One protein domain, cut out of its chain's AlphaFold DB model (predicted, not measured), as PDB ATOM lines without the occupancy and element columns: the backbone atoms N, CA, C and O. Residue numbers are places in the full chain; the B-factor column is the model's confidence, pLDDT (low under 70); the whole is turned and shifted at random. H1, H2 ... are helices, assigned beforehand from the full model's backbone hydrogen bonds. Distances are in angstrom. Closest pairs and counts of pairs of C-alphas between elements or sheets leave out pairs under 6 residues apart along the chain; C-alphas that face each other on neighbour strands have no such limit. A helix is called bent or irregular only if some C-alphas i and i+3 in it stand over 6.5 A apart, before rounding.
ATOM      1  N   MET A  14      54.638  36.548 -52.736       93.50
ATOM      2  CA  MET A  14      53.882  37.125 -51.617       93.50
ATOM      3  C   MET A  14      52.476  37.578 -52.022       93.50
ATOM      4  O   MET A  14      51.521  37.302 -51.303       93.50
ATOM      5  N   MET A  15      52.315  38.185 -53.203       92.69
ATOM      6  CA  MET A  15      50.988  38.561 -53.712       92.69
ATOM      7  C   MET A  15      50.044  37.360 -53.816       92.69
ATOM      8  O   MET A  15      48.915  37.426 -53.341       92.69
ATOM      9  N   GLN A  16      50.511  36.231 -54.359       93.19
ATOM     10  CA  GLN A  16      49.690  35.022 -54.493       93.19
ATOM     11  C   GLN A  16      49.300  34.451 -53.125       93.19
ATOM     12  O   GLN A  16      48.163  34.018 -52.942       93.19
ATOM     13  N   ARG A  17      50.210  34.497 -52.143       95.31
ATOM     14  CA  ARG A  17      49.936  34.069 -50.761       95.31
ATOM     15  C   ARG A  17      48.880  34.951 -50.097       95.31
ATOM     16  O   ARG A  17      47.943  34.436 -49.496       95.31
ATOM     17  N   LEU A  18      48.993  36.270 -50.250       94.88
ATOM     18  CA  LEU A  18      48.006  37.214 -49.729       94.88
ATOM     19  C   LEU A  18      46.640  37.010 -50.379       94.88
ATOM     20  O   LEU A  18      45.628  36.976 -49.686       94.88
ATOM     21  N   GLU A  19      46.582  36.825 -51.696       93.31
ATOM     22  CA  GLU A  19      45.307  36.550 -52.348       93.31
ATOM     23  C   GLU A  19      44.692  35.217 -51.908       93.31
ATOM     24  O   GLU A  19      43.477  35.138 -51.721       93.31
ATOM     25  N   MET A  20      45.503  34.168 -51.749       93.56
ATOM     26  CA  MET A  20      45.047  32.872 -51.243       93.56
ATOM     27  C   MET A  20      44.444  33.023 -49.844       93.56
ATOM     28  O   MET A  20      43.327  32.560 -49.604       93.56
ATOM     29  N   LEU A  21      45.143  33.732 -48.955       94.38
ATOM     30  CA  LEU A  21      44.661  34.033 -47.613       94.38
ATOM     31  C   LEU A  21      43.362  34.843 -47.654       94.38
ATOM     32  O   LEU A  21      42.405  34.484 -46.980       94.38
ATOM     33  N   GLY A  22      43.274  35.875 -48.493       92.75
ATOM     34  CA  GLY A  22      42.050  36.663 -48.635       92.75
ATOM     35  C   GLY A  22      40.860  35.856 -49.155       92.75
ATOM     36  O   GLY A  22      39.753  36.001 -48.640       92.75
ATOM     37  N   ARG A  23      41.066  34.980 -50.148       91.69
ATOM     38  CA  ARG A  23      40.015  34.076 -50.660       91.69
ATOM     39  C   ARG A  23      39.535  33.116 -49.572       91.69
ATOM     40  O   ARG A  23      38.330  32.933 -49.416       91.69
ATOM     41  N   PHE A  24      40.464  32.558 -48.796       90.81
ATOM     42  CA  PHE A  24      40.142  31.713 -47.649       90.81
ATOM     43  C   PHE A  24      39.362  32.481 -46.571       90.81
ATOM     44  O   PHE A  24      38.353  31.980 -46.078       90.81
ATOM     45  N   THR A  25      39.775  33.710 -46.246       88.38
ATOM     46  CA  THR A  25      39.098  34.570 -45.266       88.38
ATOM     47  C   THR A  25      37.681  34.934 -45.698       88.38
ATOM     48  O   THR A  25      36.780  34.948 -44.863       88.38
ATOM     49  N   LEU A  26      37.460  35.224 -46.985       86.38
ATOM     50  CA  LEU A  26      36.134  35.607 -47.477       86.38
ATOM     51  C   LEU A  26      35.162  34.418 -47.551       86.38
ATOM     52  O   LEU A  26      33.972  34.597 -47.325       86.38
ATOM     53  N   GLY A  27      35.654  33.218 -47.870       77.62
ATOM     54  CA  GLY A  27      34.815  32.051 -48.143       77.62
ATOM     55  C   GLY A  27      35.412  30.763 -47.596       77.62
ATOM     56  O   GLY A  27      35.692  29.838 -48.356       77.62
ATOM     57  N   ARG A  28      35.620  30.669 -46.279       64.88
ATOM     58  CA  ARG A  28      36.299  29.521 -45.645       64.88
ATOM     59  C   ARG A  28      35.670  28.160 -45.980       64.88
ATOM     60  O   ARG A  28      36.396  27.182 -46.096       64.88
ATOM     61  N   GLN A  29      34.349  28.095 -46.165       59.59
ATOM     62  CA  GLN A  29      33.651  26.859 -46.555       59.59
ATOM     63  C   GLN A  29      33.559  26.652 -48.076       59.59
ATOM     64  O   GLN A  29      33.543  25.517 -48.543       59.59
ATOM     65  N   GLU A  30      33.538  27.729 -48.860       65.88
ATOM     66  CA  GLU A  30      33.320  27.670 -50.313       65.88
ATOM     67  C   GLU A  30      34.623  27.615 -51.117       65.88
ATOM     68  O   GLU A  30      34.650  27.111 -52.239       65.88
ATOM     69  N   SER A  31      35.722  28.103 -50.540       66.00
ATOM     70  CA  SER A  31      37.004  28.269 -51.227       66.00
ATOM     71  C   SER A  31      37.669  26.946 -51.615       66.00
ATOM     72  O   SER A  31      38.535  26.950 -52.486       66.00
ATOM     73  N   ARG A  32      37.274  25.817 -51.000       75.69
ATOM     74  CA  ARG A  32      37.935  24.498 -51.129       75.69
ATOM     75  C   ARG A  32      39.443  24.539 -50.838       75.69
ATOM     76  O   ARG A  32      40.164  23.619 -51.213       75.69
ATOM     77  N   ILE A  33      39.915  25.604 -50.191       79.62
ATOM     78  CA  ILE A  33      41.313  25.784 -49.827       79.62
ATOM     79  C   ILE A  33      41.559  25.047 -48.508       79.62
ATOM     80  O   ILE A  33      40.833  25.250 -47.531       79.62
ATOM     81  N   ASP A  34      42.601  24.216 -48.469       84.81
ATOM     82  CA  ASP A  34      42.994  23.512 -47.254       84.81
ATOM     83  C   ASP A  34      43.521  24.492 -46.193       84.81
ATOM     84  O   ASP A  34      44.422  25.299 -46.435       84.81
ATOM     85  N   SER A  35      42.953  24.420 -44.988       84.88
ATOM     86  CA  SER A  35      43.334  25.324 -43.896       84.88
ATOM     87  C   SER A  35      44.762  25.095 -43.388       84.88
ATOM     88  O   SER A  35      45.408  26.047 -42.946       84.88
ATOM     89  N   GLY A  36      45.276  23.864 -43.483       88.19
ATOM     90  CA  GLY A  36      46.665  23.546 -43.169       88.19
ATOM     91  C   GLY A  36      47.618  24.153 -44.195       88.19
ATOM     92  O   GLY A  36      48.633  24.738 -43.821       88.19
ATOM     93  N   GLU A  37      47.262  24.105 -45.480       89.50
ATOM     94  CA  GLU A  37      48.025  24.756 -46.545       89.50
ATOM     95  C   GLU A  37      48.061  26.280 -46.364       89.50
ATOM     96  O   GLU A  37      49.134  26.882 -46.456       89.50
ATOM     97  N   VAL A  38      46.928  26.913 -46.033       92.06
ATOM     98  CA  VAL A  38      46.887  28.358 -45.737       92.06
ATOM     99  C   VAL A  38      47.799  28.695 -44.570       92.06
ATOM    100  O   VAL A  38      48.590  29.632 -44.672       92.06
ATOM    101  N   TRP A  39      47.741  27.917 -43.489       91.94
ATOM    102  CA  TRP A  39      48.614  28.130 -42.341       91.94
ATOM    103  C   TRP A  39      50.093  28.049 -42.732       91.94
ATOM    104  O   TRP A  39      50.847  28.993 -42.497       91.94
ATOM    105  N   GLN A  40      50.503  26.960 -43.388       93.44
ATOM    106  CA  GLN A  40      51.904  26.704 -43.732       93.44
ATOM    107  C   GLN A  40      52.458  27.675 -44.781       93.44
ATOM    108  O   GLN A  40      53.645  27.996 -44.757       93.44
ATOM    109  N   ARG A  41      51.627  28.151 -45.715       94.00
ATOM    110  CA  ARG A  41      52.082  29.013 -46.816       94.00
ATOM    111  C   ARG A  41      51.880  30.496 -46.547       94.00
ATOM    112  O   ARG A  41      52.710  31.292 -46.980       94.00
ATOM    113  N   CYS A  42      50.797  30.881 -45.890       94.69
ATOM    114  CA  CYS A  42      50.375  32.281 -45.833       94.69
ATOM    115  C   CYS A  42      50.562  32.921 -44.460       94.69
ATOM    116  O   CYS A  42      50.602  34.144 -44.394       94.69
ATOM    117  N   LEU A  43      50.670  32.129 -43.386       93.88
ATOM    118  CA  LEU A  43      50.759  32.646 -42.020       93.88
ATOM    119  C   LEU A  43      52.089  32.278 -41.367       93.88
ATOM    120  O   LEU A  43      52.928  33.155 -41.172       93.88
ATOM    121  N   ALA A  44      52.318  30.991 -41.089       95.06
ATOM    122  CA  ALA A  44      53.451  30.505 -40.300       95.06
ATOM    123  C   ALA A  44      54.825  31.074 -40.713       95.06
ATOM    124  O   ALA A  44      55.581  31.443 -39.816       95.06
ATOM    125  N   PRO A  45      55.156  31.232 -42.015       94.12
ATOM    126  CA  PRO A  45      56.451  31.782 -42.420       94.12
ATOM    127  C   PRO A  45      56.674  33.248 -42.029       94.12
ATOM    128  O   PRO A  45      57.811  33.705 -42.044       94.12
ATOM    129  N   PHE A  46      55.608  33.993 -41.728       94.19
ATOM    130  CA  PHE A  46      55.654  35.447 -41.584       94.19
ATOM    131  C   PHE A  46      55.309  35.940 -40.182       94.19
ATOM    132  O   PHE A  46      55.643  37.076 -39.866       94.19
ATOM    133  N   LEU A  47      54.658  35.127 -39.339       93.31
ATOM    134  CA  LEU A  47      54.164  35.584 -38.032       93.31
ATOM    135  C   LEU A  47      55.284  36.130 -37.139       93.31
ATOM    136  O   LEU A  47      55.136  37.218 -36.588       93.31
ATOM    137  N   ASP A  48      56.404  35.416 -37.020       92.06
ATOM    138  CA  ASP A  48      57.518  35.850 -36.168       92.06
ATOM    139  C   ASP A  48      58.182  37.123 -36.704       92.06
ATOM    140  O   ASP A  48      58.568  38.003 -35.938       92.06
ATOM    141  N   GLU A  49      58.276  37.255 -38.028       90.12
ATOM    142  CA  GLU A  49      58.856  38.435 -38.672       90.12
ATOM    143  C   GLU A  49      57.956  39.661 -38.520       90.12
ATOM    144  O   GLU A  49      58.423  40.726 -38.116       90.12
ATOM    145  N   ALA A  50      56.659  39.492 -38.784       91.88
ATOM    146  CA  ALA A  50      55.650  40.532 -38.642       91.88
ATOM    147  C   ALA A  50      55.514  41.007 -37.189       91.88
ATOM    148  O   ALA A  50      55.231  42.178 -36.960       91.88
ATOM    149  N   LYS A  51      55.743  40.124 -36.207       92.44
ATOM    150  CA  LYS A  51      55.794  40.480 -34.780       92.44
ATOM    151  C   LYS A  51      57.089  41.194 -34.392       92.44
ATOM    152  O   LYS A  51      57.055  42.107 -33.575       92.44
ATOM    153  N   ALA A  52      58.230  40.778 -34.943       91.75
ATOM    154  CA  ALA A  52      59.537  41.321 -34.571       91.75
ATOM    155  C   ALA A  52      59.801  42.732 -35.128       91.75
ATOM    156  O   ALA A  52      60.501  43.518 -34.491       91.75
ATOM    157  N   ASP A  53      59.277  43.049 -36.315       91.94
ATOM    158  CA  ASP A  53      59.382  44.378 -36.932       91.94
ATOM    159  C   ASP A  53      58.075  44.731 -37.670       91.94
ATOM    160  O   ASP A  53      58.038  44.689 -38.905       91.94
ATOM    161  N   PRO A  54      56.985  45.043 -36.938       92.00
ATOM    162  CA  PRO A  54      55.675  45.280 -37.543       92.00
ATOM    163  C   PRO A  54      55.709  46.401 -38.580       92.00
ATOM    164  O   PRO A  54      55.265  46.223 -39.713       92.00
ATOM    165  N   ASP A  55      56.298  47.542 -38.227       92.06
ATOM    166  CA  ASP A  55      56.326  48.714 -39.103       92.06
ATOM    167  C   ASP A  55      57.152  48.456 -40.367       92.06
ATOM    168  O   ASP A  55      56.743  48.846 -41.464       92.06
ATOM    169  N   GLY A  56      58.290  47.761 -40.243       91.88
ATOM    170  CA  GLY A  56      59.107  47.368 -41.386       91.88
ATOM    171  C   GLY A  56      58.390  46.370 -42.295       91.88
ATOM    172  O   GLY A  56      58.297  46.589 -43.504       91.88
ATOM    173  N   PHE A  57      57.838  45.303 -41.717       93.50
ATOM    174  CA  PHE A  57      57.178  44.233 -42.459       93.50
ATOM    175  C   PHE A  57      55.912  44.720 -43.179       93.50
ATOM    176  O   PHE A  57      55.759  44.530 -44.390       93.50
ATOM    177  N   PHE A  58      55.017  45.404 -42.463       93.06
ATOM    178  CA  PHE A  58      53.784  45.944 -43.041       93.06
ATOM    179  C   PHE A  58      54.051  47.142 -43.956       93.06
ATOM    180  O   PHE A  58      53.335  47.328 -44.939       93.06
ATOM    181  N   GLY A  59      55.123  47.901 -43.713       92.06
ATOM    182  CA  GLY A  59      55.625  48.904 -44.648       92.06
ATOM    183  C   GLY A  59      55.997  48.295 -46.002       92.06
ATOM    184  O   GLY A  59      55.519  48.766 -47.032       92.06
ATOM    185  N   GLU A  60      56.778  47.210 -46.020       91.69
ATOM    186  CA  GLU A  60      57.118  46.502 -47.264       91.69
ATOM    187  C   GLU A  60      55.885  45.893 -47.949       91.69
ATOM    188  O   GLU A  60      55.762  45.974 -49.174       91.69
ATOM    189  N   LEU A  61      54.934  45.345 -47.183       91.94
ATOM    190  CA  LEU A  61      53.669  44.852 -47.743       91.94
ATOM    191  C   LEU A  61      52.853  45.965 -48.396       91.94
ATOM    192  O   LEU A  61      52.219  45.750 -49.428       91.94
ATOM    193  N   ARG A  62      52.889  47.167 -47.822       90.31
ATOM    194  CA  ARG A  62      52.187  48.324 -48.375       90.31
ATOM    195  C   ARG A  62      52.792  48.759 -49.698       90.31
ATOM    196  O   ARG A  62      52.057  49.133 -50.606       90.31
ATOM    197  N   GLU A  63      54.114  48.690 -49.813       89.75
ATOM    198  CA  GLU A  63      54.813  48.943 -51.071       89.75
ATOM    199  C   GLU A  63      54.494  47.882 -52.124       89.75
ATOM    200  O   GLU A  63      54.274  48.230 -53.280       89.75
ATOM    201  N   LEU A  64      54.414  46.607 -51.730       90.06
ATOM    202  CA  LEU A  64      54.025  45.515 -52.625       90.06
ATOM    203  C   LEU A  64      52.603  45.705 -53.176       90.06
ATOM    204  O   LEU A  64      52.364  45.477 -54.357       90.06
ATOM    205  N   LEU A  65      51.676  46.147 -52.325       87.56
ATOM    206  CA  LEU A  65      50.277  46.399 -52.678       87.56
ATOM    207  C   LEU A  65      50.051  47.783 -53.304       87.56
ATOM    208  O   LEU A  65      48.913  48.156 -53.595       87.56
ATOM    209  N   ARG A  66      51.110  48.575 -53.516       83.12
ATOM    210  CA  ARG A  66      51.008  49.920 -54.087       83.12
ATOM    211  C   ARG A  66      50.555  49.826 -55.550       83.12
ATOM    212  O   ARG A  66      51.361  49.604 -56.446       83.12
ATOM    213  N   GLY A  67      49.258  50.023 -55.773       68.25
ATOM    214  CA  GLY A  67      48.594  49.887 -57.077       68.25
ATOM    215  C   GLY A  67      47.389  48.941 -57.050       68.25
ATOM    216  O   GLY A  67      46.518  49.052 -57.901       68.25
ATOM    217  N   GLU A  68      47.294  48.091 -56.025       67.31
ATOM    218  CA  GLU A  68      46.192  47.157 -55.774       67.31
ATOM    219  C   GLU A  68      45.354  47.678 -54.595       67.31
ATOM    220  O   GLU A  68      45.406  47.184 -53.465       67.31
ATOM    221  N   THR A  69      44.606  48.761 -54.828       57.78
ATOM    222  CA  THR A  69      43.691  49.329 -53.828       57.78
ATOM    223  C   THR A  69      42.389  48.536 -53.807       57.78
ATOM    224  O   THR A  69      41.402  48.908 -54.441       57.78
ATOM    225  N   GLY A  70      42.407  47.425 -53.076       67.69
ATOM    226  CA  GLY A  70      41.274  46.514 -52.930       67.69
ATOM    227  C   GLY A  70      41.512  45.199 -53.661       67.69
ATOM    228  O   GLY A  70      42.197  45.141 -54.670       67.69
ATOM    229  N   GLY A  71      40.982  44.109 -53.120       85.69
ATOM    230  CA  GLY A  71      41.273  42.781 -53.644       85.69
ATOM    231  C   GLY A  71      41.315  41.734 -52.547       85.69
ATOM    232  O   GLY A  71      41.330  42.045 -51.354       85.69
ATOM    233  N   PHE A  72      41.435  40.477 -52.964       91.25
ATOM    234  CA  PHE A  72      41.758  39.405 -52.031       91.25
ATOM    235  C   PHE A  72      43.127  39.625 -51.375       91.25
ATOM    236  O   PHE A  72      43.274  39.316 -50.203       91.25
ATOM    237  N   ALA A  73      44.104  40.217 -52.069       92.44
ATOM    238  CA  ALA A  73      45.419  40.482 -51.486       92.44
ATOM    239  C   ALA A  73      45.358  41.464 -50.302       92.44
ATOM    240  O   ALA A  73      45.956  41.205 -49.261       92.44
ATOM    241  N   ALA A  74      44.586  42.551 -50.418       90.38
ATOM    242  CA  ALA A  74      44.394  43.507 -49.326       90.38
ATOM    243  C   ALA A  74      43.663  42.871 -48.130       90.38
ATOM    244  O   ALA A  74      44.083  43.041 -46.986       90.38
ATOM    245  N   LEU A  75      42.626  42.069 -48.399       91.25
ATOM    246  CA  LEU A  75      41.928  41.301 -47.367       91.25
ATOM    247  C   LEU A  75      42.864  40.298 -46.672       91.25
ATOM    248  O   LEU A  75      42.848  40.173 -45.450       91.25
ATOM    249  N   GLY A  76      43.708  39.606 -47.438       94.12
ATOM    250  CA  GLY A  76      44.715  38.698 -46.903       94.12
ATOM    251  C   GLY A  76      45.780  39.416 -46.080       94.12
ATOM    252  O   GLY A  76      46.168  38.912 -45.035       94.12
ATOM    253  N   ALA A  77      46.210  40.611 -46.488       94.12
ATOM    254  CA  ALA A  77      47.153  41.420 -45.715       94.12
ATOM    255  C   ALA A  77      46.550  41.871 -44.378       94.12
ATOM    256  O   ALA A  77      47.221  41.786 -43.350       94.12
ATOM    257  N   GLY A  78      45.274  42.272 -44.373       93.12
ATOM    258  CA  GLY A  78      44.529  42.560 -43.147       93.12
ATOM    259  C   GLY A  78      44.439  41.339 -42.228       93.12
ATOM    260  O   GLY A  78      44.739  41.447 -41.040       93.12
ATOM    261  N   GLN A  79      44.126  40.162 -42.783       94.12
ATOM    262  CA  GLN A  79      44.101  38.918 -42.012       94.12
ATOM    263  C   GLN A  79      45.481  38.562 -41.452       94.12
ATOM    264  O   GLN A  79      45.584  38.234 -40.277       94.12
ATOM    265  N   LEU A  80      46.547  38.641 -42.253       95.56
ATOM    266  CA  LEU A  80      47.908  38.363 -41.794       95.56
ATOM    267  C   LEU A  80      48.305  39.296 -40.643       95.56
ATOM    268  O   LEU A  80      48.905  38.848 -39.669       95.56
ATOM    269  N   ALA A  81      47.942  40.576 -40.730       94.31
ATOM    270  CA  ALA A  81      48.203  41.529 -39.662       94.31
ATOM    271  C   ALA A  81      47.423  41.211 -38.383       94.31
ATOM    272  O   ALA A  81      47.988  41.297 -37.293       94.31
ATOM    273  N   TRP A  82      46.163  40.794 -38.513       94.06
ATOM    274  CA  TRP A  82      45.364  40.328 -37.384       94.06
ATOM    275  C   TRP A  82      45.964  39.074 -36.730       94.06
ATOM    276  O   TRP A  82      46.099  39.029 -35.516       94.06
ATOM    277  N   GLU A  83      46.396  38.079 -37.506       94.38
ATOM    278  CA  GLU A  83      47.021  36.861 -36.959       94.38
ATOM    279  C   GLU A  83      48.388  37.139 -36.306       94.38
ATOM    280  O   GLU A  83      48.793  36.465 -35.356       94.38
ATOM    281  N   ALA A  84      49.124  38.131 -36.813       93.69
ATOM    282  CA  ALA A  84      50.422  38.510 -36.269       93.69
ATOM    283  C   ALA A  84      50.302  39.356 -34.995       93.69
ATOM    284  O   ALA A  84      51.039  39.118 -34.043       93.69
ATOM    285  N   LEU A  85      49.402  40.338 -34.966       92.44
ATOM    286  CA  LEU A  85      49.385  41.382 -33.935       92.44
ATOM    287  C   LEU A  85      48.112  41.385 -33.078       92.44
ATOM    288  O   LEU A  85      48.047  42.107 -32.083       92.44
ATOM    289  N   SER A  86      47.087  40.615 -33.444       90.75
ATOM    290  CA  SER A  86      45.770  40.643 -32.799       90.75
ATOM    291  C   SER A  86      45.251  42.087 -32.688       90.75
ATOM    292  O   SER A  86      45.314  42.841 -33.661       90.75
ATOM    293  N   ASP A  87      44.775  42.521 -31.518       88.25
ATOM    294  CA  ASP A  87      44.240  43.870 -31.302       88.25
ATOM    295  C   ASP A  87      45.247  45.005 -31.563       88.25
ATOM    296  O   ASP A  87      44.830  46.108 -31.929       88.25
ATOM    297  N   GLU A  88      46.558  44.753 -31.448       88.06
ATOM    298  CA  GLU A  88      47.596  45.754 -31.752       88.06
ATOM    299  C   GLU A  88      47.596  46.147 -33.240       88.06
ATOM    300  O   GLU A  88      47.968  47.266 -33.601       88.06
ATOM    301  N   SER A  89      47.079  45.280 -34.120       86.81
ATOM    302  CA  SER A  89      46.863  45.606 -35.538       86.81
ATOM    303  C   SER A  89      45.961  46.833 -35.736       86.81
ATOM    304  O   SER A  89      46.127  47.580 -36.699       86.81
ATOM    305  N   LEU A  90      45.025  47.086 -34.810       87.12
ATOM    306  CA  LEU A  90      44.036  48.163 -34.913       87.12
ATOM    307  C   LEU A  90      44.544  49.520 -34.409       87.12
ATOM    308  O   LEU A  90      43.797  50.506 -34.453       87.12
ATOM    309  N   THR A  91      45.771  49.576 -33.897       88.75
ATOM    310  CA  THR A  91      46.461  50.812 -33.498       88.75
ATOM    311  C   THR A  91      47.723  51.060 -34.325       88.75
ATOM    312  O   THR A  91      48.233  52.179 -34.308       88.75
ATOM    313  N   ASN A  92      48.198  50.072 -35.094       87.19
ATOM    314  CA  ASN A  92      49.366  50.220 -35.955       87.19
ATOM    315  C   ASN A  92      49.021  50.939 -37.285       87.19
ATOM    316  O   ASN A  92      48.307  50.381 -38.125       87.19
ATOM    317  N   PRO A  93      49.568  52.143 -37.554       88.81
ATOM    318  CA  PRO A  93      49.252  52.918 -38.757       88.81
ATOM    319  C   PRO A  93      49.730  52.276 -40.070       88.81
ATOM    320  O   PRO A  93      49.180  52.593 -41.126       88.81
ATOM    321  N   ALA A  94      50.725  51.382 -40.039       88.44
ATOM    322  CA  ALA A  94      51.155  50.622 -41.213       88.44
ATOM    323  C   ALA A  94      50.136  49.538 -41.606       88.44
ATOM    324  O   ALA A  94      50.065  49.165 -42.775       88.44
ATOM    325  N   VAL A  95      49.319  49.079 -40.653       90.19
ATOM    326  CA  VAL A  95      48.329  48.012 -40.842       90.19
ATOM    327  C   VAL A  95      46.952  48.544 -41.228       90.19
ATOM    328  O   VAL A  95      46.278  47.944 -42.068       90.19
ATOM    329  N   LEU A  96      46.534  49.675 -40.646       91.38
ATOM    330  CA  LEU A  96      45.194  50.244 -40.851       91.38
ATOM    331  C   LEU A  96      44.753  50.317 -42.326       91.38
ATOM    332  O   LEU A  96      43.611  49.941 -42.594       91.38
ATOM    333  N   PRO A  97      45.610  50.707 -43.296       90.81
ATOM    334  CA  PRO A  97      45.216  50.742 -44.703       90.81
ATOM    335  C   PRO A  97      44.765  49.386 -45.266       90.81
ATOM    336  O   PRO A  97      43.875  49.354 -46.111       90.81
ATOM    337  N   PHE A  98      45.337  48.266 -44.807       91.31
ATOM    338  CA  PHE A  98      44.930  46.930 -45.262       91.31
ATOM    339  C   PHE A  98      43.567  46.541 -44.707       91.31
ATOM    340  O   PHE A  98      42.728  46.017 -45.436       91.31
ATOM    341  N   VAL A  99      43.338  46.833 -43.423       90.88
ATOM    342  CA  VAL A  99      42.055  46.575 -42.763       90.88
ATOM    343  C   VAL A  99      40.958  47.420 -43.411       90.88
ATOM    344  O   VAL A  99      39.890  46.900 -43.727       90.88
ATOM    345  N   ASP A 100      41.235  48.696 -43.683       92.12
ATOM    346  CA  ASP A 100      40.298  49.591 -44.366       92.12
ATOM    347  C   ASP A 100      39.976  49.100 -45.782       92.12
ATOM    348  O   ASP A 100      38.804  48.997 -46.139       92.12
ATOM    349  N   ALA A 101      40.994  48.708 -46.554       89.75
ATOM    350  CA  ALA A 101      40.802  48.158 -47.892       89.75
ATOM    351  C   ALA A 101      40.023  46.829 -47.882       89.75
ATOM    352  O   ALA A 101      39.210  46.596 -48.776       89.75
ATOM    353  N   GLY A 102      40.233  45.966 -46.883       89.62
ATOM    354  CA  GLY A 102      39.474  44.724 -46.700       89.62
ATOM    355  C   GLY A 102      37.994  44.972 -46.393       89.62
ATOM    356  O   GLY A 102      37.124  44.345 -47.005       89.62
ATOM    357  N   ILE A 103      37.705  45.938 -45.513       91.38
ATOM    358  CA  ILE A 103      36.338  46.389 -45.212       91.38
ATOM    359  C   ILE A 103      35.674  46.929 -46.477       91.38
ATOM    360  O   ILE A 103      34.608  46.452 -46.861       91.38
ATOM    361  N   ASP A 104      36.313  47.887 -47.149       91.56
ATOM    362  CA  ASP A 104      35.752  48.534 -48.336       91.56
ATOM    363  C   ASP A 104      35.518  47.501 -49.461       91.56
ATOM    364  O   ASP A 104      34.486  47.520 -50.133       91.56
ATOM    365  N   PHE A 105      36.418  46.520 -49.605       89.69
ATOM    366  CA  PHE A 105      36.292  45.410 -50.552       89.69
ATOM    367  C   PHE A 105      35.089  44.496 -50.280       89.69
ATOM    368  O   PHE A 105      34.436  44.049 -51.234       89.69
ATOM    369  N   LYS A 106      34.799  44.203 -49.004       89.94
ATOM    370  CA  LYS A 106      33.621  43.432 -48.582       89.94
ATOM    371  C   LYS A 106      32.341  44.235 -48.805       89.94
ATOM    372  O   LYS A 106      31.429  43.750 -49.469       89.94
ATOM    373  N   LEU A 107      32.292  45.482 -48.342       91.25
ATOM    374  CA  LEU A 107      31.113  46.339 -48.506       91.25
ATOM    375  C   LEU A 107      30.750  46.538 -49.988       91.25
ATOM    376  O   LEU A 107      29.583  46.429 -50.356       91.25
ATOM    377  N   ALA A 108      31.745  46.716 -50.865       90.94
ATOM    378  CA  ALA A 108      31.535  46.826 -52.313       90.94
ATOM    379  C   ALA A 108      30.931  45.563 -52.965       90.94
ATOM    380  O   ALA A 108      30.410  45.632 -54.076       90.94
ATOM    381  N   ARG A 109      30.988  44.406 -52.291       88.25
ATOM    382  CA  ARG A 109      30.393  43.129 -52.729       88.25
ATOM    383  C   ARG A 109      29.020  42.853 -52.118       88.25
ATOM    384  O   ARG A 109      28.481  41.771 -52.318       88.25
ATOM    385  N   GLY A 110      28.460  43.814 -51.386       90.50
ATOM    386  CA  GLY A 110      27.156  43.678 -50.741       90.50
ATOM    387  C   GLY A 110      27.195  42.968 -49.389       90.50
ATOM    388  O   GLY A 110      26.134  42.729 -48.816       90.50
ATOM    389  N   PHE A 111      28.385  42.667 -48.856       90.44
ATOM    390  CA  PHE A 111      28.505  42.227 -47.469       90.44
ATOM    391  C   PHE A 111      28.076  43.360 -46.533       90.44
ATOM    392  O   PHE A 111      28.333  44.541 -46.778       90.44
ATOM    393  N   THR A 112      27.430  42.988 -45.442       90.75
ATOM    394  CA  THR A 112      26.968  43.900 -44.404       90.75
ATOM    395  C   THR A 112      27.948  43.927 -43.237       90.75
ATOM    396  O   THR A 112      28.873  43.121 -43.145       90.75
ATOM    397  N   ARG A 113      27.716  44.829 -42.276       87.69
ATOM    398  CA  ARG A 113      28.462  44.855 -41.006       87.69
ATOM    399  C   ARG A 113      28.460  43.497 -40.288       87.69
ATOM    400  O   ARG A 113      29.411  43.213 -39.569       87.69
ATOM    401  N   TRP A 114      27.411  42.694 -40.456       87.44
ATOM    402  CA  TRP A 114      27.269  41.390 -39.803       87.44
ATOM    403  C   TRP A 114      28.166  40.309 -40.403       87.44
ATOM    404  O   TRP A 114      28.440  39.316 -39.739       87.44
ATOM    405  N   ASP A 115      28.660  40.533 -41.618       88.38
ATOM    406  CA  ASP A 115      29.564  39.620 -42.311       88.38
ATOM    407  C   ASP A 115      31.046  39.989 -42.109       88.38
ATOM    408  O   ASP A 115      31.952  39.300 -42.587       88.38
ATOM    409  N   LEU A 116      31.309  41.104 -41.423       89.56
ATOM    410  CA  LEU A 116      32.657  41.544 -41.091       89.56
ATOM    411  C   LEU A 116      33.198  40.766 -39.887       89.56
ATOM    412  O   LEU A 116      32.480  40.444 -38.940       89.56
ATOM    413  N   ALA A 117      34.506  40.522 -39.890       87.44
ATOM    414  CA  ALA A 117      35.212  39.972 -38.747       87.44
ATOM    415  C   ALA A 117      35.152  40.950 -37.553       87.44
ATOM    416  O   ALA A 117      35.068  42.167 -37.751       87.44
ATOM    417  N   PRO A 118      35.261  40.469 -36.300       86.50
ATOM    418  CA  PRO A 118      35.166  41.332 -35.118       86.50
ATOM    419  C   PRO A 118      36.116  42.541 -35.143       86.50
ATOM    420  O   PRO A 118      35.714  43.657 -34.807       86.50
ATOM    421  N   TYR A 119      37.352  42.348 -35.610       86.62
ATOM    422  CA  TYR A 119      38.346  43.419 -35.712       86.62
ATOM    423  C   TYR A 119      37.996  44.457 -36.792       86.62
ATOM    424  O   TYR A 119      38.203  45.656 -36.599       86.62
ATOM    425  N   GLU A 120      37.391  44.021 -37.898       91.81
ATOM    426  CA  GLU A 120      36.895  44.891 -38.969       91.81
ATOM    427  C   GLU A 120      35.711  45.736 -38.481       91.81
ATOM    428  O   GLU A 120      35.654  46.936 -38.750       91.81
ATOM    429  N   VAL A 121      34.799  45.152 -37.691       90.81
ATOM    430  CA  VAL A 121      33.700  45.891 -37.042       90.81
ATOM    431  C   VAL A 121      34.243  46.949 -36.078       90.81
ATOM    432  O   VAL A 121      33.754  48.088 -36.057       90.81
ATOM    433  N   GLY A 122      35.263  46.591 -35.292       89.25
ATOM    434  CA  GLY A 122      35.957  47.512 -34.396       89.25
ATOM    435  C   GLY A 122      36.584  48.682 -35.155       89.25
ATOM    436  O   GLY A 122      36.387  49.843 -34.782       89.25
ATOM    437  N   ARG A 123      37.268  48.402 -36.270       91.81
ATOM    438  CA  ARG A 123      37.857  49.431 -37.134       91.81
ATOM    439  C   ARG A 123      36.804  50.321 -37.794       91.81
ATOM    440  O   ARG A 123      36.943  51.544 -37.750       91.81
ATOM    441  N   LEU A 124      35.746  49.740 -38.359       91.19
ATOM    442  CA  LEU A 124      34.667  50.479 -39.021       91.19
ATOM    443  C   LEU A 124      33.973  51.455 -38.060       91.19
ATOM    444  O   LEU A 124      33.732  52.605 -38.419       91.19
ATOM    445  N   SER A 125      33.729  51.032 -36.817       89.12
ATOM    446  CA  SER A 125      33.128  51.898 -35.791       89.12
ATOM    447  C   SER A 125      34.026  53.107 -35.476       89.12
ATOM    448  O   SER A 125      33.543  54.234 -35.417       89.12
ATOM    449  N   ARG A 126      35.350  52.904 -35.368       87.94
ATOM    450  CA  ARG A 126      36.323  53.992 -35.139       87.94
ATOM    451  C   ARG A 126      36.413  54.979 -36.310       87.94
ATOM    452  O   ARG A 126      36.645  56.156 -36.068       87.94
ATOM    453  N   ARG A 127      36.229  54.525 -37.561       87.44
ATOM    454  CA  ARG A 127      36.161  55.415 -38.744       87.44
ATOM    455  C   ARG A 127      34.966  56.368 -38.653       87.44
ATOM    456  O   ARG A 127      35.102  57.543 -38.965       87.44
ATOM    457  N   GLN A 128      33.818  55.857 -38.207       82.31
ATOM    458  CA  GLN A 128      32.560  56.608 -38.144       82.31
ATOM    459  C   GLN A 128      32.513  57.608 -36.981       82.31
ATOM    460  O   GLN A 128      31.931  58.672 -37.133       82.31
ATOM    461  N   SER A 129      33.143  57.306 -35.841       75.94
ATOM    462  CA  SER A 129      33.209  58.228 -34.691       75.94
ATOM    463  C   SER A 129      34.157  59.421 -34.879       75.94
ATOM    464  O   SER A 129      34.125  60.340 -34.067       75.94
ATOM    465  N   GLY A 130      35.042  59.375 -35.878       62.97
ATOM    466  CA  GLY A 130      36.017  60.432 -36.168       62.97
ATOM    467  C   GLY A 130      35.677  61.289 -37.391       62.97
ATOM    468  O   GLY A 130      36.544  62.042 -37.829       62.97
TER     469      GLY A 130
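AT A GLANCE: This is residues 14 to 130 of the 131 residues of an uncharacterized protein of Catellatospora sp. IY07-71 (UniProt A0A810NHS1). Helix H4, sharply kinked, makes the core of a compact body of mostly crossed helices: H1 and H2 pack on it from one side, H5 and H6 from another. H3 runs beside H4, and H6 lies farthest out. The printed part has 117 residues with six named helices, H1 to H6 in chain order, and no named strand: the class is all helix. The radius of gyration of the C-alphas is 13.2 A, and the spans are 36 by 33 by 26 A.

HOW THE PARTS SIT: H1, residues 14 to 26, touches residues 72 to 80 of H4, residues 72 to 90, about perpendicular at 80 degrees; the closest C-alphas, of Gly 22 and Gly 76, are 3.8 A apart. H2, residues 35 to 52, touches H4 at a steep tilt of 51 degrees, the closest C-alphas being those of Leu 47 and Ala 84, 5.1 A. H3, residues 54 to 64, is close to H4 but not clearly touching, with the C-alphas of Leu 61 and Ala 77 closest at 7.6 A. H5, residues 96 to 107, touches H4 with C-alphas 102 and 75 closest at 4.3 A. H6, residues 118 to 129, touches H5 about perpendicular at 83 degrees, C-alphas 120 and 103 being closest at 6.4 A. H2 and H6 are apart. Every O i to N i+4 pair is within hydrogen-bond range in H1, H3, H5 and H6, against 9 of 14 in H2 and 11 of 15 in H4.

IN THESE COORDINATES: H1 begins at C-alpha 14 (53.882, 37.125, -51.617) and is 18.3 A long. H2, 24.6 A, has a kink of 41 degrees near residue 43 and is irregular, C-alphas 45 and 48 being 7.5 A apart. H3 is 15.2 A long. H4, 19.4 A, has a kink of 104 degrees near residue 84 and is irregular, C-alphas 84 and 87 being 9.6 A apart. H5 is 16.5 A long, and H6, 17.0 A, ends at C-alpha 129 (33.209, 58.228, -34.691).

THE WHOLE: The two C-alphas farthest apart, of Asp 34 and Gly 130, are 39.2 A apart. The printed part has no cut and no long link. Mean pLDDT of the printed part is 88.3; residues 28 to 31, 67 to 70 and 130 are under 70.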